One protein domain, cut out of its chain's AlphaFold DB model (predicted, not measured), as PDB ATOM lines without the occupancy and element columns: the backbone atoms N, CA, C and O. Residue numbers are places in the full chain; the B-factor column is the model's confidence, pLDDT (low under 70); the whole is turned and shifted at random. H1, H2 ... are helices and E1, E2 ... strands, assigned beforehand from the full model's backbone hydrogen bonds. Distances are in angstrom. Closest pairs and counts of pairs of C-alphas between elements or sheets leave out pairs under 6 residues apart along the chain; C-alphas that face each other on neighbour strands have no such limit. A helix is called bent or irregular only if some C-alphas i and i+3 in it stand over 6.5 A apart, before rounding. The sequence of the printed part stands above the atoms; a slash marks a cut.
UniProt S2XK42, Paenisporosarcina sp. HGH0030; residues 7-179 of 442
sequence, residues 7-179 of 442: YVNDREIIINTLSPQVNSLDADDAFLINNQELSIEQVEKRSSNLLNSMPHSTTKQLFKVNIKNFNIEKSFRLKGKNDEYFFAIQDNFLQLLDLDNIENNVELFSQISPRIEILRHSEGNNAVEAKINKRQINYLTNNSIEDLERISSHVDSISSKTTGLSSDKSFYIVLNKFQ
ATOM      1  N   TYR A   7      25.313 -34.108 -10.485       91.75
ATOM      2  CA  TYR A   7      26.126 -34.864  -9.542       91.75
ATOM      3  C   TYR A   7      26.388 -34.070  -8.271       91.75
ATOM      4  O   TYR A   7      26.306 -32.839  -8.230       91.75
ATOM      5  N   VAL A   8      26.700 -34.796  -7.204       89.69
ATOM      6  CA  VAL A   8      26.918 -34.233  -5.874       89.69
ATOM      7  C   VAL A   8      28.395 -34.351  -5.535       89.69
ATOM      8  O   VAL A   8      28.950 -35.444  -5.543       89.69
ATOM      9  N   ASN A   9      29.029 -33.228  -5.208       89.62
ATOM     10  CA  ASN A   9      30.308 -33.230  -4.505       89.62
ATOM     11  C   ASN A   9      30.075 -32.967  -3.004       89.62
ATOM     12  O   ASN A   9      28.935 -32.755  -2.565       89.62
ATOM     13  N   ASP A  10      31.140 -32.968  -2.201       84.94
ATOM     14  CA  ASP A  10      31.040 -32.820  -0.742       84.94
ATOM     15  C   ASP A  10      30.172 -31.617  -0.321       84.94
ATOM     16  O   ASP A  10      29.325 -31.744   0.566       84.94
ATOM     17  N   ARG A  11      30.284 -30.474  -1.016       89.56
ATOM     18  CA  ARG A  11      29.670 -29.188  -0.616       89.56
ATOM     19  C   ARG A  11      28.672 -28.600  -1.615       89.56
ATOM     20  O   ARG A  11      28.005 -27.608  -1.312       89.56
ATOM     21  N   GLU A  12      28.571 -29.155  -2.811       93.38
ATOM     22  CA  GLU A  12      27.808 -28.580  -3.914       93.38
ATOM     23  C   GLU A  12      27.062 -29.664  -4.688       93.38
ATOM     24  O   GLU A  12      27.568 -30.761  -4.921       93.38
ATOM     25  N   ILE A  13      25.851 -29.321  -5.106       93.75
ATOM     26  CA  ILE A  13      25.097 -30.035  -6.126       93.75
ATOM     27  C   ILE A  13      25.380 -29.317  -7.440       93.75
ATOM     28  O   ILE A  13      25.175 -28.106  -7.547       93.75
ATOM     29  N   ILE A  14      25.898 -30.042  -8.422       94.94
ATOM     30  CA  ILE A  14      26.282 -29.479  -9.710       94.94
ATOM     31  C   ILE A  14      25.218 -29.850 -10.738       94.94
ATOM     32  O   ILE A  14      24.920 -31.026 -10.894       94.94
ATOM     33  N   ILE A  15      24.677 -28.848 -11.436       95.12
ATOM     34  CA  ILE A  15      23.785 -29.020 -12.592       95.12
ATOM     35  C   ILE A  15      24.541 -28.527 -13.828       95.12
ATOM     36  O   ILE A  15      24.794 -27.329 -13.975       95.12
ATOM     37  N   ASN A  16      24.947 -29.451 -14.692       95.44
ATOM     38  CA  ASN A  16      25.772 -29.186 -15.862       95.44
ATOM     39  C   ASN A  16      24.972 -29.364 -17.159       95.44
ATOM     40  O   ASN A  16      24.962 -30.444 -17.749       95.44
ATOM     41  N   THR A  17      24.353 -28.290 -17.654       94.50
ATOM     42  CA  THR A  17      23.504 -28.340 -18.861       94.50
ATOM     43  C   THR A  17      24.296 -28.439 -20.171       94.50
ATOM     44  O   THR A  17      23.714 -28.465 -21.258       94.50
ATOM     45  N   LEU A  18      25.628 -28.520 -20.077       93.88
ATOM     46  CA  LEU A  18      26.532 -28.834 -21.184       93.88
ATOM     47  C   LEU A  18      26.749 -30.345 -21.357       93.88
ATOM     48  O   LEU A  18      27.343 -30.755 -22.353       93.88
ATOM     49  N   SER A  19      26.308 -31.168 -20.399       93.19
ATOM     50  CA  SER A  19      26.413 -32.624 -20.495       93.19
ATOM     51  C   SER A  19      25.581 -33.163 -21.670       93.19
ATOM     52  O   SER A  19      24.420 -32.775 -21.817       93.19
ATOM     53  N   PRO A  20      26.099 -34.112 -22.473       89.69
ATOM     54  CA  PRO A  20      25.302 -34.807 -23.485       89.69
ATOM     55  C   PRO A  20      24.085 -35.549 -22.906       89.69
ATOM     56  O   PRO A  20      23.082 -35.697 -23.604       89.69
ATOM     57  N   GLN A  21      24.154 -35.967 -21.633       88.81
ATOM     58  CA  GLN A  21      23.077 -36.678 -20.928       88.81
ATOM     59  C   GLN A  21      21.820 -35.821 -20.739       88.81
ATOM     60  O   GLN A  21      20.743 -36.356 -20.513       88.81
ATOM     61  N   VAL A  22      21.927 -34.495 -20.868       86.06
ATOM     62  CA  VAL A  22      20.779 -33.578 -20.794       86.06
ATOM     63  C   VAL A  22      19.671 -33.967 -21.774       86.06
ATOM     64  O   VAL A  22      18.495 -33.798 -21.474       86.06
ATOM     65  N   ASN A  23      20.038 -34.484 -22.949       82.00
ATOM     66  CA  ASN A  23      19.078 -34.819 -24.000       82.00
ATOM     67  C   ASN A  23      18.361 -36.159 -23.770       82.00
ATOM     68  O   ASN A  23      17.447 -36.475 -24.523       82.00
ATOM     69  N   SER A  24      18.793 -36.960 -22.790       80.62
ATOM     70  CA  SER A  24      18.244 -38.292 -22.508       80.62
ATOM     71  C   SER A  24      17.399 -38.344 -21.234       80.62
ATOM     72  O   SER A  24      17.152 -39.433 -20.734       80.62
ATOM     73  N   LEU A  25      17.026 -37.192 -20.671       75.62
ATOM     74  CA  LEU A  25      16.225 -37.118 -19.450       75.62
ATOM     75  C   LEU A  25      14.746 -37.086 -19.789       75.62
ATOM     76  O   LEU A  25      14.294 -36.168 -20.479       75.62
ATOM     77  N   ASP A  26      14.010 -38.049 -19.249       77.62
ATOM     78  CA  ASP A  26      12.559 -37.994 -19.222       77.62
ATOM     79  C   ASP A  26      12.113 -36.961 -18.171       77.62
ATOM     80  O   ASP A  26      12.754 -36.779 -17.133       77.62
ATOM     81  N   ALA A  27      11.020 -36.245 -18.449       68.12
ATOM     82  CA  ALA A  27      10.548 -35.123 -17.626       68.12
ATOM     83  C   ALA A  27      10.121 -35.522 -16.192       68.12
ATOM     84  O   ALA A  27       9.931 -34.655 -15.343       68.12
ATOM     85  N   ASP A  28      10.013 -36.821 -15.911       71.06
ATOM     86  CA  ASP A  28       9.541 -37.354 -14.630       71.06
ATOM     87  C   ASP A  28      10.655 -38.007 -13.786       71.06
ATOM     88  O   ASP A  28      10.408 -38.463 -12.665       71.06
ATOM     89  N   ASP A  29      11.900 -38.024 -14.276       81.50
ATOM     90  CA  ASP A  29      13.023 -38.608 -13.541       81.50
ATOM     91  C   ASP A  29      13.534 -37.650 -12.454       81.50
ATOM     92  O   ASP A  29      14.307 -36.715 -12.687       81.50
ATOM     93  N   ALA A  30      13.104 -37.901 -11.215       86.88
ATOM     94  CA  ALA A  30      13.569 -37.162 -10.049       86.88
ATOM     95  C   ALA A  30      14.955 -37.645  -9.583       86.88
ATOM     96  O   ALA A  30      15.140 -38.784  -9.147       86.88
ATOM     97  N   PHE A  31      15.924 -36.734  -9.558       87.38
ATOM     98  CA  PHE A  31      17.236 -36.959  -8.957       87.38
ATOM     99  C   PHE A  31      17.140 -36.854  -7.439       87.38
ATOM    100  O   PHE A  31      17.001 -35.761  -6.887       87.38
ATOM    101  N   LEU A  32      17.228 -37.996  -6.762       88.56
ATOM    102  CA  LEU A  32      17.133 -38.092  -5.307       88.56
ATOM    103  C   LEU A  32      18.517 -37.953  -4.668       88.56
ATOM    104  O   LEU A  32      19.430 -38.730  -4.944       88.56
ATOM    105  N   ILE A  33      18.665 -36.981  -3.771       85.38
ATOM    106  CA  ILE A  33      19.915 -36.694  -3.058       85.38
ATOM    107  C   ILE A  33      19.665 -36.825  -1.550       85.38
ATOM    108  O   ILE A  33      18.609 -36.432  -1.055       85.38
ATOM    109  N   ASN A  34      20.641 -37.381  -0.819       81.88
ATOM    110  CA  ASN A  34      20.600 -37.586   0.637       81.88
ATOM    111  C   ASN A  34      19.326 -38.307   1.113       81.88
ATOM    112  O   ASN A  34      18.505 -37.717   1.804       81.88
ATOM    113  N   ASN A  35      19.128 -39.576   0.740       81.44
ATOM    114  CA  ASN A  35      17.957 -40.357   1.169       81.44
ATOM    115  C   ASN A  35      16.609 -39.650   0.904       81.44
ATOM    116  O   ASN A  35      15.694 -39.732   1.718       81.44
ATOM    117  N   GLN A  36      16.478 -38.976  -0.246       78.81
ATOM    118  CA  GLN A  36      15.261 -38.263  -0.671       78.81
ATOM    119  C   GLN A  36      14.931 -36.984   0.116       78.81
ATOM    120  O   GLN A  36      13.799 -36.497   0.038       78.81
ATOM    121  N   GLU A  37      15.883 -36.417   0.860       84.19
ATOM    122  CA  GLU A  37      15.695 -35.106   1.496       84.19
ATOM    123  C   GLU A  37      15.638 -33.963   0.480       84.19
ATOM    124  O   GLU A  37      15.017 -32.930   0.746       84.19
ATOM    125  N   LEU A  38      16.264 -34.162  -0.680       89.06
ATOM    126  CA  LEU A  38      16.236 -33.245  -1.806       89.06
ATOM    127  C   LEU A  38      15.921 -34.017  -3.088       89.06
ATOM    128  O   LEU A  38      16.537 -35.054  -3.354       89.06
ATOM    129  N   SER A  39      14.982 -33.496  -3.876       92.56
ATOM    130  CA  SER A  39      14.746 -33.949  -5.245       92.56
ATOM    131  C   SER A  39      14.918 -32.806  -6.238       92.56
ATOM    132  O   SER A  39      14.568 -31.657  -5.953       92.56
ATOM    133  N   ILE A  40      15.489 -33.129  -7.397       92.94
ATOM    134  CA  ILE A  40      15.568 -32.233  -8.550       92.94
ATOM    135  C   ILE A  40      14.900 -32.946  -9.708       92.94
ATOM    136  O   ILE A  40      15.309 -34.045 -10.062       92.94
ATOM    137  N   GLU A  41      13.895 -32.322 -10.291       92.25
ATOM    138  CA  GLU A  41      13.171 -32.843 -11.447       92.25
ATOM    139  C   GLU A  41      13.222 -31.796 -12.560       92.25
ATOM    140  O   GLU A  41      13.061 -30.594 -12.315       92.25
ATOM    141  N   GLN A  42      13.505 -32.232 -13.786       91.06
ATOM    142  CA  GLN A  42      13.363 -31.366 -14.946       91.06
ATOM    143  C   GLN A  42      11.891 -31.346 -15.327       91.06
ATOM    144  O   GLN A  42      11.398 -32.290 -15.922       91.06
ATOM    145  N   VAL A  43      11.197 -30.259 -15.021       90.56
ATOM    146  CA  VAL A  43       9.775 -30.155 -15.340       90.56
ATOM    147  C   VAL A  43       9.583 -29.644 -16.760       90.56
ATOM    148  O   VAL A  43      10.366 -28.829 -17.267       90.56
ATOM    149  N   GLU A  44       8.502 -30.087 -17.398       86.50
ATOM    150  CA  GLU A  44       8.050 -29.465 -18.634       86.50
ATOM    151  C   GLU A  44       7.813 -27.966 -18.398       86.50
ATOM    152  O   GLU A  44       7.434 -27.532 -17.300       86.50
ATOM    153  N   LYS A  45       8.065 -27.152 -19.428       77.00
ATOM    154  CA  LYS A  45       7.745 -25.727 -19.372       77.00
ATOM    155  C   LYS A  45       6.242 -25.615 -19.166       77.00
ATOM    156  O   LYS A  45       5.466 -25.807 -20.097       77.00
ATOM    157  N   ARG A  46       5.837 -25.318 -17.933       68.44
ATOM    158  CA  ARG A  46       4.451 -24.987 -17.615       68.44
ATOM    159  C   ARG A  46       3.988 -23.864 -18.541       68.44
ATOM    160  O   ARG A  46       4.802 -23.064 -19.010       68.44
ATOM    161  N   SER A  47       2.678 -23.754 -18.739       72.31
ATOM    162  CA  SER A  47       2.039 -22.553 -19.283       72.31
ATOM    163  C   SER A  47       2.172 -21.392 -18.285       72.31
ATOM    164  O   SER A  47       1.188 -20.927 -17.723       72.31
ATOM    165  N   SER A  48       3.409 -20.987 -17.998       84.62
ATOM    166  CA  SER A  48       3.729 -19.857 -17.147       84.62
ATOM    167  C   SER A  48       3.813 -18.617 -18.019       84.62
ATOM    168  O   SER A  48       4.660 -18.530 -18.915       84.62
ATOM    169  N   ASN A  49       2.938 -17.654 -17.749       84.38
ATOM    170  CA  ASN A  49       2.947 -16.366 -18.431       84.38
ATOM    171  C   ASN A  49       4.285 -15.661 -18.199       84.38
ATOM    172  O   ASN A  49       4.855 -15.099 -19.133       84.38
ATOM    173  N   LEU A  50       4.839 -15.771 -16.987       86.75
ATOM    174  CA  LEU A  50       6.133 -15.190 -16.653       86.75
ATOM    175  C   LEU A  50       7.282 -15.807 -17.459       86.75
ATOM    176  O   LEU A  50       8.043 -15.082 -18.099       86.75
ATOM    177  N   LEU A  51       7.420 -17.136 -17.437       89.62
ATOM    178  CA  LEU A  51       8.555 -17.813 -18.078       89.62
ATOM    179  C   LEU A  51       8.523 -17.695 -19.606       89.62
ATOM    180  O   LEU A  51       9.579 -17.730 -20.244       89.62
ATOM    181  N   ASN A  52       7.332 -17.539 -20.184       88.75
ATOM    182  CA  ASN A  52       7.144 -17.345 -21.621       88.75
ATOM    183  C   ASN A  52       7.311 -15.883 -22.061       88.75
ATOM    184  O   ASN A  52       7.510 -15.633 -23.245       88.75
ATOM    185  N   SER A  53       7.292 -14.935 -21.119       88.31
ATOM    186  CA  SER A  53       7.366 -13.494 -21.394       88.31
ATOM    187  C   SER A  53       8.670 -12.859 -20.911       88.31
ATOM    188  O   SER A  53       8.751 -11.646 -20.704       88.31
ATOM    189  N   MET A  54       9.722 -13.659 -20.730       90.00
ATOM    190  CA  MET A  54      11.052 -13.147 -20.404       90.00
ATOM    191  C   MET A  54      11.568 -12.269 -21.557       90.00
ATOM    192  O   MET A  54      11.676 -12.763 -22.679       90.00
ATOM    193  N   PRO A  55      11.906 -10.985 -21.323       89.62
ATOM    194  CA  PRO A  55      12.391 -10.113 -22.387       89.62
ATOM    195  C   PRO A  55      13.649 -10.674 -23.061       89.62
ATOM    196  O   PRO A  55      14.570 -11.137 -22.381       89.62
ATOM    197  N   HIS A  56      13.695 -10.617 -24.396       91.31
ATOM    198  CA  HIS A  56      14.873 -10.969 -25.209       91.31
ATOM    199  C   HIS A  56      15.473 -12.340 -24.894       91.31
ATOM    200  O   HIS A  56      16.685 -12.538 -24.980       91.31
ATOM    201  N   SER A  57      14.651 -13.279 -24.430       92.38
ATOM    202  CA  SER A  57      15.119 -14.562 -23.927       92.38
ATOM    203  C   SER A  57      14.082 -15.646 -24.143       92.38
ATOM    204  O   SER A  57      12.881 -15.414 -24.095       92.38
ATOM    205  N   THR A  58      14.561 -16.875 -24.298       93.25
ATOM    206  CA  THR A  58      13.706 -18.063 -24.282       93.25
ATOM    207  C   THR A  58      14.070 -18.937 -23.102       93.25
ATOM    208  O   THR A  58      15.247 -19.227 -22.864       93.25
ATOM    209  N   THR A  59      13.059 -19.390 -22.365       94.56
ATOM    210  CA  THR A  59      13.255 -20.417 -21.343       94.56
ATOM    211  C   THR A  59      13.661 -21.706 -22.037       94.56
ATOM    212  O   THR A  59      12.926 -22.193 -22.893       94.56
ATOM    213  N   LYS A  60      14.834 -22.256 -21.716       94.44
ATOM    214  CA  LYS A  60      15.365 -23.490 -22.312       94.44
ATOM    215  C   LYS A  60      15.010 -24.694 -21.451       94.44
ATOM    216  O   LYS A  60      14.448 -25.653 -21.972       94.44
ATOM    217  N   GLN A  61      15.314 -24.623 -20.156       94.06
ATOM    218  CA  GLN A  61      15.068 -25.698 -19.194       94.06
ATOM    219  C   GLN A  61      14.558 -25.131 -17.872       94.06
ATOM    220  O   GLN A  61      14.907 -24.012 -17.487       94.06
ATOM    221  N   LEU A  62      13.756 -25.932 -17.180       94.81
ATOM    222  CA  LEU A  62      13.171 -25.607 -15.892       94.81
ATOM    223  C   LEU A  62      13.395 -26.791 -14.953       94.81
ATOM    224  O   LEU A  62      13.021 -27.916 -15.272       94.81
ATOM    225  N   PHE A  63      14.019 -26.543 -13.807       94.81
ATOM    226  CA  PHE A  63      14.267 -27.571 -12.800       94.81
ATOM    227  C   PHE A  63      13.509 -27.220 -11.535       94.81
ATOM    228  O   PHE A  63      13.758 -26.158 -10.961       94.81
ATOM    229  N   LYS A  64      12.608 -28.091 -11.084       95.25
ATOM    230  CA  LYS A  64      11.986 -27.946  -9.771       95.25
ATOM    231  C   LYS A  64      12.881 -28.601  -8.732       95.25
ATOM    232  O   LYS A  64      13.291 -29.750  -8.874       95.25
ATOM    233  N   VAL A  65      13.188 -27.850  -7.688       95.19
ATOM    234  CA  VAL A  65      13.933 -28.320  -6.526       95.19
ATOM    235  C   VAL A  65      12.953 -28.429  -5.373       95.19
ATOM    236  O   VAL A  65      12.388 -27.416  -4.963       95.19
ATOM    237  N   ASN A  66      12.770 -29.633  -4.833       94.00
ATOM    238  CA  ASN A  66      11.945 -29.870  -3.651       94.00
ATOM    239  C   ASN A  66      12.839 -30.251  -2.466       94.00
ATOM    240  O   ASN A  66      13.731 -31.092  -2.595       94.00
ATOM    241  N   ILE A  67      12.605 -29.631  -1.308       91.69
ATOM    242  CA  ILE A  67      13.399 -29.824  -0.088       91.69
ATOM    243  C   ILE A  67      12.472 -30.253   1.051       91.69
ATOM    244  O   ILE A  67      11.611 -29.487   1.475       91.69
ATOM    245  N   LYS A  68      12.669 -31.461   1.593       87.12
ATOM    246  CA  LYS A  68      11.870 -31.972   2.723       87.12
ATOM    247  C   LYS A  68      12.413 -31.499   4.075       87.12
ATOM    248  O   LYS A  68      11.662 -30.972   4.891       87.12
ATOM    249  N   ASN A  69      13.726 -31.627   4.295       75.44
ATOM    250  CA  ASN A  69      14.386 -31.286   5.560       75.44
ATOM    251  C   ASN A  69      15.379 -30.127   5.389       75.44
ATOM    252  O   ASN A  69      16.196 -30.099   4.474       75.44
ATOM    253  N   PHE A  70      15.319 -29.141   6.290       61.09
ATOM    254  CA  PHE A  70      15.944 -27.823   6.105       61.09
ATOM    255  C   PHE A  70      17.443 -27.734   6.457       61.09
ATOM    256  O   PHE A  70      17.975 -26.634   6.580       61.09
ATOM    257  N   ASN A  71      18.173 -28.842   6.601       68.44
ATOM    258  CA  ASN A  71      19.606 -28.770   6.916       68.44
ATOM    259  C   ASN A  71      20.510 -29.043   5.711       68.44
ATOM    260  O   ASN A  71      21.456 -29.825   5.780       68.44
ATOM    261  N   ILE A  72      20.232 -28.381   4.589       68.19
ATOM    262  CA  ILE A  72      21.122 -28.453   3.436       68.19
ATOM    263  C   ILE A  72      22.292 -27.493   3.675       68.19
ATOM    264  O   ILE A  72      22.180 -26.273   3.558       68.19
ATOM    265  N   GLU A  73      23.449 -28.056   4.018       81.81
ATOM    266  CA  GLU A  73      24.728 -27.334   3.978       81.81
ATOM    267  C   GLU A  73      25.256 -27.150   2.548       81.81
ATOM    268  O   GLU A  73      26.207 -26.399   2.325       81.81
ATOM    269  N   LYS A  74      24.632 -27.815   1.570       86.75
ATOM    270  CA  LYS A  74      25.046 -27.779   0.170       86.75
ATOM    271  C   LYS A  74      24.584 -26.502  -0.541       86.75
ATOM    272  O   LYS A  74      23.570 -25.891  -0.214       86.75
ATOM    273  N   SER A  75      25.351 -26.110  -1.550       94.12
ATOM    274  CA  SER A  75      24.993 -25.057  -2.511       94.12
ATOM    275  C   SER A  75      24.760 -25.649  -3.899       94.12
ATOM    276  O   SER A  75      25.149 -26.786  -4.141       94.12
ATOM    277  N   PHE A  76      24.151 -24.900  -4.816       96.06
ATOM    278  CA  PHE A  76      24.063 -25.309  -6.219       96.06
ATOM    279  C   PHE A  76      25.136 -24.610  -7.034       96.06
ATOM    280  O   PHE A  76      25.290 -23.395  -6.912       96.06
ATOM    281  N   ARG A  77      25.826 -25.349  -7.899       96.25
ATOM    282  CA  ARG A  77      26.673 -24.799  -8.959       96.25
ATOM    283  C   ARG A  77      26.071 -25.181 -10.303       96.25
ATOM    284  O   ARG A  77      25.857 -26.352 -10.587       96.25
ATOM    285  N   LEU A  78      25.786 -24.182 -11.116       96.75
ATOM    286  CA  LEU A  78      25.080 -24.315 -12.382       96.75
ATOM    287  C   LEU A  78      26.057 -24.010 -13.506       96.75
ATOM    288  O   LEU A  78      26.827 -23.056 -13.387       96.75
ATOM    289  N   LYS A  79      26.036 -24.799 -14.577       96.31
ATOM    290  CA  LYS A  79      26.871 -24.579 -15.762       96.31
ATOM    291  C   LYS A  79      26.007 -24.588 -17.008       96.31
ATOM    292  O   LYS A  79      25.210 -25.506 -17.167       96.31
ATOM    293  N   GLY A  80      26.197 -23.592 -17.865       95.50
ATOM    294  CA  GLY A  80      25.509 -23.447 -19.146       95.50
ATOM    295  C   GLY A  80      26.410 -22.809 -20.201       95.50
ATOM    296  O   GLY A  80      27.604 -22.601 -19.977       95.50
ATOM    297  N   LYS A  81      25.846 -22.504 -21.367       95.31
ATOM    298  CA  LYS A  81      26.561 -21.874 -22.489       95.31
ATOM    299  C   LYS A  81      26.770 -20.369 -22.272       95.31
ATOM    300  O   LYS A  81      26.096 -19.742 -21.461       95.31
ATOM    301  N   ASN A  82      27.686 -19.767 -23.031       92.62
ATOM    302  CA  ASN A  82      28.020 -18.339 -22.925       92.62
ATOM    303  C   ASN A  82      26.879 -17.383 -23.296       92.62
ATOM    304  O   ASN A  82      26.956 -16.209 -22.951       92.62
ATOM    305  N   ASP A  83      25.835 -17.848 -23.972       93.12
ATOM    306  CA  ASP A  83      24.614 -17.112 -24.324       93.12
ATOM    307  C   ASP A  83      23.423 -17.485 -23.422       93.12
ATOM    308  O   ASP A  83      22.284 -17.096 -23.676       93.12
ATOM    309  N   GLU A  84      23.678 -18.237 -22.352       94.94
ATOM    310  CA  GLU A  84      22.671 -18.664 -21.393       94.94
ATOM    311  C   GLU A  84      22.813 -17.914 -20.061       94.94
ATOM    312  O   GLU A  84      23.839 -17.296 -19.752       94.94
ATOM    313  N   TYR A  85      21.762 -17.935 -19.251       95.62
ATOM    314  CA  TYR A  85      21.800 -17.442 -17.882       95.62
ATOM    315  C   TYR A  85      20.813 -18.202 -17.003       95.62
ATOM    316  O   TYR A  85      19.857 -18.822 -17.465       95.62
ATOM    317  N   PHE A  86      21.071 -18.124 -15.704       96.06
ATOM    318  CA  PHE A  86      20.295 -18.788 -14.668       96.06
ATOM    319  C   PHE A  86      19.695 -17.766 -13.709       96.06
ATOM    320  O   PHE A  86      20.396 -16.857 -13.253       96.06
ATOM    321  N   PHE A  87      18.441 -17.975 -13.333       95.69
ATOM    322  CA  PHE A  87      17.843 -17.378 -12.142       95.69
ATOM    323  C   PHE A  87      17.083 -18.449 -11.361       95.69
ATOM    324  O   PHE A  87      16.877 -19.561 -11.849       95.69
ATOM    325  N   ALA A  88      16.693 -18.131 -10.133       96.25
ATOM    326  CA  ALA A  88      15.841 -18.998  -9.338       96.25
ATOM    327  C   ALA A  88      14.608 -18.244  -8.847       96.25
ATOM    328  O   ALA A  88      14.677 -17.042  -8.589       96.25
ATOM    329  N   ILE A  89      13.479 -18.931  -8.729       94.88
ATOM    330  CA  ILE A  89      12.213 -18.337  -8.298       94.88
ATOM    331  C   ILE A  89      11.462 -19.301  -7.384       94.88
ATOM    332  O   ILE A  89      11.421 -20.501  -7.644       94.88
ATOM    333  N   GLN A  90      10.900 -18.795  -6.291       93.81
ATOM    334  CA  GLN A  90      10.073 -19.595  -5.389       93.81
ATOM    335  C   GLN A  90       8.807 -20.091  -6.102       93.81
ATOM    336  O   GLN A  90       8.194 -19.340  -6.858       93.81
ATOM    337  N   ASP A  91       8.388 -21.329  -5.819       91.44
ATOM    338  CA  ASP A  91       7.237 -21.974  -6.475       91.44
ATOM    339  C   ASP A  91       5.932 -21.187  -6.270       91.44
ATOM    340  O   ASP A  91       5.295 -20.786  -7.239       91.44
ATOM    341  N   ASN A  92       5.597 -20.853  -5.020       87.06
ATOM    342  CA  ASN A  92       4.391 -20.081  -4.692       87.06
ATOM    343  C   ASN A  92       4.385 -18.689  -5.345       87.06
ATOM    344  O   ASN A  92       3.347 -18.208  -5.792       87.06
ATOM    345  N   PHE A  93       5.551 -18.046  -5.437       88.06
ATOM    346  CA  PHE A  93       5.669 -16.737  -6.074       88.06
ATOM    347  C   PHE A  93       5.525 -16.821  -7.598       88.06
ATOM    348  O   PHE A  93       4.905 -15.944  -8.192       88.06
ATOM    349  N   LEU A  94       6.038 -17.882  -8.232       89.06
ATOM    350  CA  LEU A  94       5.802 -18.136  -9.655       89.06
ATOM    351  C   LEU A  94       4.311 -18.365  -9.935       89.06
ATOM    352  O   LEU A  94       3.775 -17.754 -10.849       89.06
ATOM    353  N   GLN A  95       3.634 -19.171  -9.112       85.62
ATOM    354  CA  GLN A  95       2.192 -19.412  -9.246       85.62
ATOM    355  C   GLN A  95       1.382 -18.118  -9.135       85.62
ATOM    356  O   GLN A  95       0.453 -17.911  -9.908       85.62
ATOM    357  N   LEU A  96       1.763 -17.223  -8.218       83.19
ATOM    358  CA  LEU A  96       1.137 -15.909  -8.092       83.19
ATOM    359  C   LEU A  96       1.319 -15.054  -9.359       83.19
ATOM    360  O   LEU A  96       0.393 -14.362  -9.775       83.19
ATOM    361  N   LEU A  97       2.506 -15.096  -9.969       82.38
ATOM    362  CA  LEU A  97       2.813 -14.374 -11.211       82.38
ATOM    363  C   LEU A  97       2.143 -14.990 -12.444       82.38
ATOM    364  O   LEU A  97       2.042 -14.328 -13.471       82.38
ATOM    365  N   ASP A  98       1.683 -16.232 -12.345       84.12
ATOM    366  CA  ASP A  98       0.940 -16.916 -13.399       84.12
ATOM    367  C   ASP A  98      -0.584 -16.771 -13.245       84.12
ATOM    368  O   ASP A  98      -1.323 -17.274 -14.091       84.12
ATOM    369  N   LEU A  99      -1.071 -16.074 -12.209       81.62
ATOM    370  CA  LEU A  99      -2.496 -15.763 -12.084       81.62
ATOM    371  C   LEU A  99      -2.967 -14.859 -13.230       81.62
ATOM    372  O   LEU A  99      -2.303 -13.888 -13.605       81.62
ATOM    373  N   ASP A 100      -4.169 -15.144 -13.729       70.44
ATOM    374  CA  ASP A 100      -4.861 -14.280 -14.680       70.44
ATOM    375  C   ASP A 100      -5.093 -12.879 -14.074       70.44
ATOM    376  O   ASP A 100      -5.296 -12.726 -12.868       70.44
ATOM    377  N   ASN A 101      -5.100 -11.842 -14.920       70.12
ATOM    378  CA  ASN A 101      -5.279 -10.429 -14.537       70.12
ATOM    379  C   ASN A 101      -4.154  -9.829 -13.677       70.12
ATOM    380  O   ASN A 101      -4.409  -9.071 -12.740       70.12
ATOM    381  N   ILE A 102      -2.897 -10.098 -14.035       68.00
ATOM    382  CA  ILE A 102      -1.721  -9.532 -13.355       68.00
ATOM    383  C   ILE A 102      -1.746  -7.998 -13.232       68.00
ATOM    384  O   ILE A 102      -1.200  -7.446 -12.278       68.00
ATOM    385  N   GLU A 103      -2.424  -7.311 -14.158       65.88
ATOM    386  CA  GLU A 103      -2.615  -5.855 -14.147       65.88
ATOM    387  C   GLU A 103      -3.323  -5.368 -12.876       65.88
ATOM    388  O   GLU A 103      -2.953  -4.336 -12.319       65.88
ATOM    389  N   ASN A 104      -4.268  -6.156 -12.355       67.06
ATOM    390  CA  ASN A 104      -4.996  -5.848 -11.124       67.06
ATOM    391  C   ASN A 104      -4.191  -6.195  -9.859       67.06
ATOM    392  O   ASN A 104      -4.581  -5.821  -8.756       67.06
ATOM    393  N   ASN A 105      -3.059  -6.890 -10.005       70.62
ATOM    394  CA  ASN A 105      -2.256  -7.407  -8.895       70.62
ATOM    395  C   ASN A 105      -0.994  -6.571  -8.623       70.62
ATOM    396  O   ASN A 105      -0.202  -6.923  -7.751       70.62
ATOM    397  N   VAL A 106      -0.799  -5.443  -9.321       68.56
ATOM    398  CA  VAL A 106       0.347  -4.535  -9.104       68.56
ATOM    399  C   VAL A 106       0.434  -4.073  -7.645       68.56
ATOM    400  O   VAL A 106       1.529  -4.021  -7.082       68.56
ATOM    401  N   GLU A 107      -0.708  -3.801  -7.009       69.44
ATOM    402  CA  GLU A 107      -0.756  -3.447  -5.588       69.44
ATOM    403  C   GLU A 107      -0.258  -4.598  -4.704       69.44
ATOM    404  O   GLU A 107       0.602  -4.378  -3.852       69.44
ATOM    405  N   LEU A 108      -0.694  -5.835  -4.960       74.81
ATOM    406  CA  LEU A 108      -0.213  -7.010  -4.233       74.81
ATOM    407  C   LEU A 108       1.306  -7.175  -4.383       74.81
ATOM    408  O   LEU A 108       2.002  -7.384  -3.392       74.81
ATOM    409  N   PHE A 109       1.847  -7.013  -5.596       74.81
ATOM    410  CA  PHE A 109       3.294  -7.092  -5.828       74.81
ATOM    411  C   PHE A 109       4.085  -6.005  -5.098       74.81
ATOM    412  O   PHE A 109       5.243  -6.228  -4.754       74.81
ATOM    413  N   SER A 110       3.471  -4.850  -4.823       69.44
ATOM    414  CA  SER A 110       4.089  -3.806  -3.995       69.44
ATOM    415  C   SER A 110       4.128  -4.167  -2.504       69.44
ATOM    416  O   SER A 110       4.943  -3.626  -1.758       69.44
ATOM    417  N   GLN A 111       3.270  -5.097  -2.073       74.31
ATOM    418  CA  GLN A 111       3.128  -5.518  -0.681       74.31
ATOM    419  C   GLN A 111       3.914  -6.789  -0.347       74.31
ATOM    420  O   GLN A 111       4.143  -7.059   0.831       74.31
ATOM    421  N   ILE A 112       4.333  -7.579  -1.334       79.31
ATOM    422  CA  ILE A 112       5.087  -8.820  -1.109       79.31
ATOM    423  C   ILE A 112       6.541  -8.671  -1.549       79.31
ATOM    424  O   ILE A 112       6.867  -8.020  -2.540       79.31
ATOM    425  N   SER A 113       7.451  -9.309  -0.815       79.25
ATOM    426  CA  SER A 113       8.864  -9.320  -1.202       79.25
ATOM    427  C   SER A 113       9.075 -10.206  -2.437       79.25
ATOM    428  O   SER A 113       8.734 -11.387  -2.374       79.25
ATOM    429  N   PRO A 114       9.706  -9.729  -3.528       82.94
ATOM    430  CA  PRO A 114       9.912 -10.551  -4.719       82.94
ATOM    431  C   PRO A 114      10.773 -11.788  -4.439       82.94
ATOM    432  O   PRO A 114      11.973 -11.673  -4.172       82.94
ATOM    433  N   ARG A 115      10.213 -12.997  -4.538       90.25
ATOM    434  CA  ARG A 115      10.931 -14.259  -4.258       90.25
ATOM    435  C   ARG A 115      11.647 -14.805  -5.496       90.25
ATOM    436  O   ARG A 115      11.551 -15.980  -5.834       90.25
ATOM    437  N   ILE A 116      12.386 -13.916  -6.156       91.12
ATOM    438  CA  ILE A 116      13.253 -14.200  -7.301       91.12
ATOM    439  C   ILE A 116      14.714 -13.897  -6.939       91.12
ATOM    440  O   ILE A 116      15.022 -12.898  -6.281       91.12
ATOM    441  N   GLU A 117      15.626 -14.761  -7.362       93.06
ATOM    442  CA  GLU A 117      17.069 -14.660  -7.172       93.06
ATOM    443  C   GLU A 117      17.774 -14.629  -8.528       93.06
ATOM    444  O   GLU A 117      17.882 -15.639  -9.223       93.06
ATOM    445  N   ILE A 118      18.288 -13.452  -8.884       90.69
ATOM    446  CA  ILE A 118      19.193 -13.286 -10.021       90.69
ATOM    447  C   ILE A 118      20.569 -13.755  -9.562       90.69
ATOM    448  O   ILE A 118      21.137 -13.216  -8.606       90.69
ATOM    449  N   LEU A 119      21.088 -14.789 -10.215       92.38
ATOM    450  CA  LEU A 119      22.346 -15.394  -9.811       92.38
ATOM    451  C   LEU A 119      23.519 -14.590 -10.361       92.38
ATOM    452  O   LEU A 119      23.427 -13.965 -11.411       92.38
ATOM    453  N   ARG A 120      24.642 -14.605  -9.642       90.31
ATOM    454  CA  ARG A 120      25.888 -14.062 -10.180       90.31
ATOM    455  C   ARG A 120      26.485 -15.083 -11.135       90.31
ATOM    456  O   ARG A 120      26.745 -16.214 -10.721       90.31
ATOM    457  N   HIS A 121      26.708 -14.661 -12.370       91.56
ATOM    458  CA  HIS A 121      27.368 -15.451 -13.399       91.56
ATOM    459  C   HIS A 121      28.868 -15.156 -13.437       91.56
ATOM    460  O   HIS A 121      29.282 -14.009 -13.336       91.56
ATOM    461  N   SER A 122      29.700 -16.171 -13.588       91.56
ATOM    462  CA  SER A 122      31.107 -16.002 -13.948       91.56
ATOM    463  C   SER A 122      31.314 -16.540 -15.352       91.56
ATOM    464  O   SER A 122      30.912 -17.671 -15.638       91.56
ATOM    465  N   GLU A 123      31.933 -15.738 -16.210       86.44
ATOM    466  CA  GLU A 123      32.279 -16.144 -17.569       86.44
ATOM    467  C   GLU A 123      33.595 -16.932 -17.546       86.44
ATOM    468  O   GLU A 123      34.610 -16.472 -17.022       86.44
ATOM    469  N   GLY A 124      33.559 -18.155 -18.069       83.44
ATOM    470  CA  GLY A 124      34.739 -18.950 -18.395       83.44
ATOM    471  C   GLY A 124      34.926 -19.034 -19.909       83.44
ATOM    472  O   GLY A 124      34.047 -18.644 -20.672       83.44
ATOM    473  N   ASN A 125      36.050 -19.605 -20.358       82.56
ATOM    474  CA  ASN A 125      36.421 -19.628 -21.782       82.56
ATOM    475  C   ASN A 125      35.305 -20.132 -22.722       82.56
ATOM    476  O   ASN A 125      35.210 -19.636 -23.834       82.56
ATOM    477  N   ASN A 126      34.451 -21.068 -22.282       86.25
ATOM    478  CA  ASN A 126      33.373 -21.656 -23.097       86.25
ATOM    479  C   ASN A 126      32.061 -21.911 -22.324       86.25
ATOM    480  O   ASN A 126      31.188 -22.624 -22.821       86.25
ATOM    481  N   ALA A 127      31.943 -21.420 -21.091       92.56
ATOM    482  CA  ALA A 127      30.780 -21.693 -20.256       92.56
ATOM    483  C   ALA A 127      30.470 -20.521 -19.331       92.56
ATOM    484  O   ALA A 127      31.377 -19.872 -18.805       92.56
ATOM    485  N   VAL A 128      29.182 -20.332 -19.064       93.62
ATOM    486  CA  VAL A 128      28.718 -19.512 -17.954       93.62
ATOM    487  C   VAL A 128      28.530 -20.409 -16.736       93.62
ATOM    488  O   VAL A 128      27.931 -21.485 -16.827       93.62
ATOM    489  N   GLU A 129      29.026 -19.976 -15.583       95.56
ATOM    490  CA  GLU A 129      28.747 -20.646 -14.315       95.56
ATOM    491  C   GLU A 129      27.968 -19.730 -13.377       95.56
ATOM    492  O   GLU A 129      28.218 -18.533 -13.331       95.56
ATOM    493  N   ALA A 130      27.034 -20.284 -12.610       95.94
ATOM    494  CA  ALA A 130      26.310 -19.567 -11.566       95.94
ATOM    495  C   ALA A 130      26.279 -20.377 -10.271       95.94
ATOM    496  O   ALA A 130      26.443 -21.598 -10.281       95.94
ATOM    497  N   LYS A 131      26.051 -19.705  -9.141       96.00
ATOM    498  CA  LYS A 131      25.960 -20.357  -7.832       96.00
ATOM    499  C   LYS A 131      24.724 -19.906  -7.061       96.00
ATOM    500  O   LYS A 131      24.476 -18.706  -6.964       96.00
ATOM    501  N   ILE A 132      24.008 -20.861  -6.462       96.19
ATOM    502  CA  ILE A 132      22.959 -20.613  -5.464       96.19
ATOM    503  C   ILE A 132      23.505 -21.036  -4.105       96.19
ATOM    504  O   ILE A 132      23.683 -22.223  -3.831       96.19
ATOM    505  N   ASN A 133      23.824 -20.068  -3.251       95.00
ATOM    506  CA  ASN A 133      24.363 -20.355  -1.921       95.00
ATOM    507  C   ASN A 133      23.251 -20.647  -0.892       95.00
ATOM    508  O   ASN A 133      22.075 -20.387  -1.134       95.00
ATOM    509  N   LYS A 134      23.638 -21.129   0.297       92.75
ATOM    510  CA  LYS A 134      22.714 -21.457   1.397       92.75
ATOM    511  C   LYS A 134      21.759 -20.311   1.753       92.75
ATOM    512  O   LYS A 134      20.577 -20.542   1.968       92.75
ATOM    513  N   ARG A 135      22.244 -19.064   1.782       92.81
ATOM    514  CA  ARG A 135      21.404 -17.891   2.083       92.81
ATOM    515  C   ARG A 135      20.319 -17.695   1.023       92.81
ATOM    516  O   ARG A 135      19.192 -17.377   1.382       92.81
ATOM    517  N   GLN A 136      20.646 -17.892  -0.251       94.38
ATOM    518  CA  GLN A 136      19.681 -17.781  -1.349       94.38
ATOM    519  C   GLN A 136      18.676 -18.934  -1.349       94.38
ATOM    520  O   GLN A 136      17.491 -18.689  -1.522       94.38
ATOM    521  N   ILE A 137      19.115 -20.166  -1.074       94.06
ATOM    522  CA  ILE A 137      18.206 -21.312  -0.905       94.06
ATOM    523  C   ILE A 137      17.223 -21.031   0.236       94.06
ATOM    524  O   ILE A 137      16.015 -21.168   0.055       94.06
ATOM    525  N   ASN A 138      17.720 -20.566   1.386       91.06
ATOM    526  CA  ASN A 138      16.874 -20.192   2.520       91.06
ATOM    527  C   ASN A 138      15.892 -19.080   2.146       91.06
ATOM    528  O   ASN A 138      14.736 -19.137   2.533       91.06
ATOM    529  N   TYR A 139      16.328 -18.083   1.376       91.38
ATOM    530  CA  TYR A 139      15.454 -17.013   0.899       91.38
ATOM    531  C   TYR A 139      14.335 -17.526  -0.018       91.38
ATOM    532  O   TYR A 139      13.192 -17.109   0.127       91.38
ATOM    533  N   LEU A 140      14.657 -18.437  -0.940       92.94
ATOM    534  CA  LEU A 140      13.708 -19.007  -1.903       92.94
ATOM    535  C   LEU A 140      12.728 -19.997  -1.264       92.94
ATOM    536  O   LEU A 140      11.634 -20.195  -1.777       92.94
ATOM    537  N   THR A 141      13.106 -20.617  -0.147       90.94
ATOM    538  CA  THR A 141      12.301 -21.648   0.530       90.94
ATOM    539  C   THR A 141      11.594 -21.154   1.787       90.94
ATOM    540  O   THR A 141      10.757 -21.870   2.335       90.94
ATOM    541  N   ASN A 142      11.922 -19.956   2.276       87.62
ATOM    542  CA  ASN A 142      11.265 -19.384   3.440       87.62
ATOM    543  C   ASN A 142      10.006 -18.626   3.018       87.62
ATOM    544  O   ASN A 142      10.077 -17.606   2.333       87.62
ATOM    545  N   ASN A 143       8.858 -19.113   3.472       78.69
ATOM    546  CA  ASN A 143       7.594 -18.408   3.359       78.69
ATOM    547  C   ASN A 143       7.388 -17.606   4.645       78.69
ATOM    548  O   ASN A 143       7.320 -18.198   5.724       78.69
ATOM    549  N   SER A 144       7.311 -16.275   4.558       78.50
ATOM    550  CA  SER A 144       6.838 -15.519   5.717       78.50
ATOM    551  C   SER A 144       5.344 -15.791   5.882       78.50
ATOM    552  O   SER A 144       4.620 -15.901   4.890       78.50
ATOM    553  N   ILE A 145       4.890 -15.940   7.126       78.12
ATOM    554  CA  ILE A 145       3.467 -16.155   7.422       78.12
ATOM    555  C   ILE A 145       2.647 -14.998   6.835       78.12
ATOM    556  O   ILE A 145       1.642 -15.239   6.181       78.12
ATOM    557  N   GLU A 146       3.151 -13.767   6.953       80.25
ATOM    558  CA  GLU A 146       2.526 -12.569   6.384       80.25
ATOM    559  C   GLU A 146       2.389 -12.625   4.854       80.25
ATOM    560  O   GLU A 146       1.335 -12.276   4.326       80.25
ATOM    561  N   ASP A 147       3.419 -13.073   4.121       78.94
ATOM    562  CA  ASP A 147       3.324 -13.210   2.659       78.94
ATOM    563  C   ASP A 147       2.287 -14.275   2.282       78.94
ATOM    564  O   ASP A 147       1.511 -14.065   1.355       78.94
ATOM    565  N   LEU A 148       2.248 -15.405   2.999       78.25
ATOM    566  CA  LEU A 148       1.258 -16.457   2.753       78.25
ATOM    567  C   LEU A 148      -0.164 -15.977   3.035       78.25
ATOM    568  O   LEU A 148      -1.058 -16.264   2.245       78.25
ATOM    569  N   GLU A 149      -0.377 -15.233   4.121       80.38
ATOM    570  CA  GLU A 149      -1.677 -14.652   4.461       80.38
ATOM    571  C   GLU A 149      -2.130 -13.638   3.405       80.38
ATOM    572  O   GLU A 149      -3.270 -13.702   2.947       80.38
ATOM    573  N   ARG A 150      -1.229 -12.754   2.949       81.81
ATOM    574  CA  ARG A 150      -1.519 -11.801   1.864       81.81
ATOM    575  C   ARG A 150      -1.874 -12.524   0.572       81.81
ATOM    576  O   ARG A 150      -2.913 -12.229  -0.013       81.81
ATOM    577  N   ILE A 151      -1.062 -13.500   0.163       76.56
ATOM    578  CA  ILE A 151      -1.316 -14.295  -1.044       76.56
ATOM    579  C   ILE A 151      -2.651 -15.037  -0.919       76.56
ATOM    580  O   ILE A 151      -3.463 -14.930  -1.828       76.56
ATOM    581  N   SER A 152      -2.913 -15.729   0.196       76.31
ATOM    582  CA  SER A 152      -4.171 -16.462   0.411       76.31
ATOM    583  C   SER A 152      -5.373 -15.529   0.347       76.31
ATOM    584  O   SER A 152      -6.291 -15.785  -0.420       76.31
ATOM    585  N   SER A 153      -5.340 -14.404   1.070       79.19
ATOM    586  CA  SER A 153      -6.452 -13.446   1.093       79.19
ATOM    587  C   SER A 153      -6.799 -12.902  -0.295       79.19
ATOM    588  O   SER A 153      -7.971 -12.700  -0.611       79.19
ATOM    589  N   HIS A 154      -5.787 -12.717  -1.147       74.19
ATOM    590  CA  HIS A 154      -5.965 -12.240  -2.513       74.19
ATOM    591  C   HIS A 154      -6.440 -13.362  -3.444       74.19
ATOM    592  O   HIS A 154      -7.350 -13.164  -4.242       74.19
ATOM    593  N   VAL A 155      -5.881 -14.566  -3.308       70.81
ATOM    594  CA  VAL A 155      -6.218 -15.746  -4.119       70.81
ATOM    595  C   VAL A 155      -7.631 -16.262  -3.834       70.81
ATOM    596  O   VAL A 155      -8.372 -16.534  -4.780       70.81
ATOM    597  N   ASP A 156      -8.038 -16.326  -2.564       68.19
ATOM    598  CA  ASP A 156      -9.377 -16.763  -2.141       68.19
ATOM    599  C   ASP A 156     -10.477 -15.851  -2.712       68.19
ATOM    600  O   ASP A 156     -11.606 -16.287  -2.944       68.19
ATOM    601  N   SER A 157     -10.139 -14.589  -3.001       63.94
ATOM    602  CA  SER A 157     -11.040 -13.642  -3.662       63.94
ATOM    603  C   SER A 157     -11.160 -13.858  -5.179       63.94
ATOM    604  O   SER A 157     -12.149 -13.436  -5.779       63.94
ATOM    605  N   ILE A 158     -10.186 -14.537  -5.802       60.56
ATOM    606  CA  ILE A 158     -10.050 -14.655  -7.263       60.56
ATOM    607  C   ILE A 158     -10.465 -16.042  -7.781       60.56
ATOM    608  O   ILE A 158     -10.957 -16.133  -8.908       60.56
ATOM    609  N   SER A 159     -10.312 -17.137  -7.020       53.12
ATOM    610  CA  SER A 159     -10.609 -18.471  -7.568       53.12
ATOM    611  C   SER A 159     -10.869 -19.572  -6.537       53.12
ATOM    612  O   SER A 159     -10.070 -19.823  -5.646       53.12
ATOM    613  N   SER A 160     -11.927 -20.359  -6.763       50.41
ATOM    614  CA  SER A 160     -12.193 -21.634  -6.074       50.41
ATOM    615  C   SER A 160     -11.322 -22.808  -6.563       50.41
ATOM    616  O   SER A 160     -11.533 -23.942  -6.134       50.41
ATOM    617  N   LYS A 161     -10.372 -22.573  -7.487       50.00
ATOM    618  CA  LYS A 161      -9.550 -23.615  -8.135       50.00
ATOM    619  C   LYS A 161      -8.102 -23.708  -7.655       50.00
ATOM    620  O   LYS A 161      -7.383 -24.584  -8.133       50.00
ATOM    621  N   THR A 162      -7.647 -22.873  -6.731       52.25
ATOM    622  CA  THR A 162      -6.299 -23.028  -6.174       52.25
ATOM    623  C   THR A 162      -6.285 -24.162  -5.158       52.25
ATOM    624  O   THR A 162      -6.550 -23.984  -3.973       52.25
ATOM    625  N   THR A 163      -5.972 -25.364  -5.646       50.34
ATOM    626  CA  THR A 163      -5.417 -26.445  -4.827       50.34
ATOM    627  C   THR A 163      -4.295 -25.855  -3.975       50.34
ATOM    628  O   THR A 163      -3.376 -25.261  -4.535       50.34
ATOM    629  N   GLY A 164      -4.443 -25.933  -2.650       57.81
ATOM    630  CA  GLY A 164      -3.756 -25.076  -1.681       57.81
ATOM    631  C   GLY A 164      -2.256 -24.884  -1.907       57.81
ATOM    632  O   GLY A 164      -1.555 -25.811  -2.316       57.81
ATOM    633  N   LEU A 165      -1.784 -23.671  -1.596       62.59
ATOM    634  CA  LEU A 165      -0.362 -23.335  -1.490       62.59
ATOM    635  C   LEU A 165       0.358 -24.466  -0.755       62.59
ATOM    636  O   LEU A 165       0.053 -24.748   0.408       62.59
ATOM    637  N   SER A 166       1.277 -25.141  -1.447       63.97
ATOM    638  CA  SER A 166       1.995 -26.246  -0.827       63.97
ATOM    639  C   SER A 166       2.851 -25.701   0.315       63.97
ATOM    640  O   SER A 166       3.535 -24.681   0.178       63.97
ATOM    641  N   SER A 167       2.817 -26.392   1.453       68.88
ATOM    642  CA  SER A 167       3.772 -26.175   2.540       68.88
ATOM    643  C   SER A 167       5.171 -26.694   2.186       68.88
ATOM    644  O   SER A 167       6.121 -26.450   2.936       68.88
ATOM    645  N   ASP A 168       5.309 -27.381   1.046       80.00
ATOM    646  CA  ASP A 168       6.581 -27.870   0.545       80.00
ATOM    647  C   ASP A 168       7.540 -26.715   0.266       80.00
ATOM    648  O   ASP A 168       7.210 -25.686  -0.328       80.00
ATOM    649  N   LYS A 169       8.790 -26.911   0.680       90.00
ATOM    650  CA  LYS A 169       9.869 -25.970   0.413       90.00
ATOM    651  C   LYS A 169      10.414 -26.243  -0.979       90.00
ATOM    652  O   LYS A 169      11.371 -27.003  -1.136       90.00
ATOM    653  N   SER A 170       9.799 -25.625  -1.977       93.19
ATOM    654  CA  SER A 170      10.191 -25.765  -3.376       93.19
ATOM    655  C   SER A 170      10.560 -24.435  -4.028       93.19
ATOM    656  O   SER A 170      10.071 -23.356  -3.682       93.19
ATOM    657  N   PHE A 171      11.455 -24.515  -5.006       95.62
ATOM    658  CA  PHE A 171      11.771 -23.413  -5.908       95.62
ATOM    659  C   PHE A 171      12.171 -23.963  -7.273       95.62
ATOM    660  O   PHE A 171      12.536 -25.131  -7.403       95.62
ATOM    661  N   TYR A 172      12.127 -23.114  -8.291       96.31
ATOM    662  CA  TYR A 172      12.605 -23.444  -9.622       96.31
ATOM    663  C   TYR A 172      13.971 -22.830  -9.877       96.31
ATOM    664  O   TYR A 172      14.227 -21.682  -9.508       96.31
ATOM    665  N   ILE A 173      14.827 -23.583 -10.556       97.25
ATOM    666  CA  ILE A 173      16.012 -23.078 -11.241       97.25
ATOM    667  C   ILE A 173      15.646 -22.978 -12.716       97.25
ATOM    668  O   ILE A 173      15.290 -23.973 -13.347       97.25
ATOM    669  N   VAL A 174      15.737 -21.772 -13.258       96.19
ATOM    670  CA  VAL A 174      15.357 -21.473 -14.635       96.19
ATOM    671  C   VAL A 174      16.619 -21.231 -15.445       96.19
ATOM    672  O   VAL A 174      17.427 -20.373 -15.084       96.19
ATOM    673  N   LEU A 175      16.787 -21.985 -16.532       96.19
ATOM    674  CA  LEU A 175      17.830 -21.758 -17.525       96.19
ATOM    675  C   LEU A 175      17.224 -21.095 -18.757       96.19
ATOM    676  O   LEU A 175      16.443 -21.714 -19.485       96.19
ATOM    677  N   ASN A 176      17.661 -19.872 -19.026       95.81
ATOM    678  CA  ASN A 176      17.259 -19.097 -20.188       95.81
ATOM    679  C   ASN A 176      18.406 -18.946 -21.178       95.81
ATOM    680  O   ASN A 176      19.578 -18.962 -20.805       95.81
ATOM    681  N   LYS A 177      18.044 -18.751 -22.443       95.06
ATOM    682  CA  LYS A 177      18.951 -18.414 -23.535       95.06
ATOM    683  C   LYS A 177      18.595 -17.034 -24.073       95.06
ATOM    684  O   LYS A 177      17.427 -16.812 -24.399       95.06
ATOM    685  N   PHE A 178      19.577 -16.144 -24.190       93.19
ATOM    686  CA  PHE A 178      19.372 -14.835 -24.807       93.19
ATOM    687  C   PHE A 178      19.035 -14.965 -26.292       93.19
ATOM    688  O   PHE A 178      19.524 -15.853 -26.994       93.19
ATOM    689  N   GLN A 179      18.215 -14.040 -26.770       90.38
ATOM    690  CA  GLN A 179      17.982 -13.782 -28.181       90.38
ATOM    691  C   GLN A 179      18.764 -12.520 -28.547       90.38
ATOM    692  O   GLN A 179      18.603 -11.474 -27.924       90.38
TER     693      GLN A 179
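Overview. This is residues 7 to 179 of the 442 residues of a protein of Paenisporosarcina sp. HGH0030 (UniProt S2XK42). Two sheets stand partly face to face as a sandwich: a twisted one of six strands, E2 E3 E4 E10 E6 E7, and a smaller one of four, E1 E5 E9 E8. H5 bridges one end of the sandwich, H3, H4 and H6 gather beyond the large sheet on the side away from the small one, and E7 runs on into E8, joining the two sheets at one edge. The printed part has 173 residues with six named helices and ten named strands, in the order E1 H1 E2 E3 H2 E4 E5 E6 H3 H4 E7 E8 E9 H5 H6 E10; the large sheet is antiparallel, the small one mixed, and the class is mixed. It is compact, with a radius of gyration of the C-alphas of 16.5 A, and spans 49 by 39 by 29 A.

Arrangement. Begin with E4, residues 57 to 67, which bends by 59 degrees at residue 60, and its antiparallel neighbour E10, residues 169 to 178, where N 63 and O 173 are 2.9 A apart. Beside E4 look for E3, residues 38 to 43 (N 41 to O 64, 3.0 A), which forms a hairpin with E2, residues 31 to 33 (N 31 to O 40, 2.8 A). Beside E10 find E6, residues 84 to 90 (N 174 to O 87, 2.9 A), then E7, residues 116 to 118 (N 88 to O 117, 2.9 A). In the other sheet E1, residues 12 to 16, is parallel to E5, residues 75 to 80 (N 15 to O 77, 2.9 A); E9, residues 128 to 132, is antiparallel to E5 (N 78 to O 130, 2.8 A) and forms a hairpin with E8, residues 121 to 123 (N 122 to O 129, 2.8 A). The facing parts of the sheets are 10.5 A centre to centre. H5, residues 134 to 141, stands up from the large sheet over E6, its closest C-alphas there being Leu 140 and Gln 90, 5.1 A apart; H3, residues 91 to 97, is on the opposite face at a height over the sheet of 8.2 A. H2, residues 49 to 52, only grazes that sheet and only just touches H3, with 3 pairs of C-alphas within 8 A, the closest being Leu 50 and Leu 97 at 6.4 A. H6, residues 145 to 158, is close to but not clearly touching H4, residues 102 to 111, at a shallow tilt of 22 degrees, opposite ways; their closest C-alphas, Arg 150 and Leu 108, are 7.9 A apart. H4 is irregular, with C-alphas 104 and 107 7.4 A apart, and H1, residues 20 to 24, is on neither sheet. Every O i to N i+4 pair is within hydrogen-bond range in H3 and H5, against 8 of 10 in H6, 3 of 6 in H4 and 0 of 1 in H1, where 2 of 2 O i to N i+3 pairs are; H2 is too short for an i+4 pair.

Along the chain. Find C-alpha 57 at (15.119, -14.562, -23.927); from there E4 runs 28.4 A to C-alpha 67. E10 covers 29.2 A and ends at C-alpha 178, (19.372, -14.835, -24.807). E6 measures 20.4 A, H6 20.0 A and E5 16.7 A. E1 begins at C-alpha 12, (27.808, -28.580, -3.914).

Size, cuts and confidence. The two C-alphas farthest apart, those of Asn 125 and Ser 157, are 51.2 A apart. The printed part has no cut and no long link. The mean pLDDT of the printed part is 84.7; look for values under 70 at residues 156 to 167, 70 to 72, 102 to 104, 106 to 107, and at 27, 46 and 110.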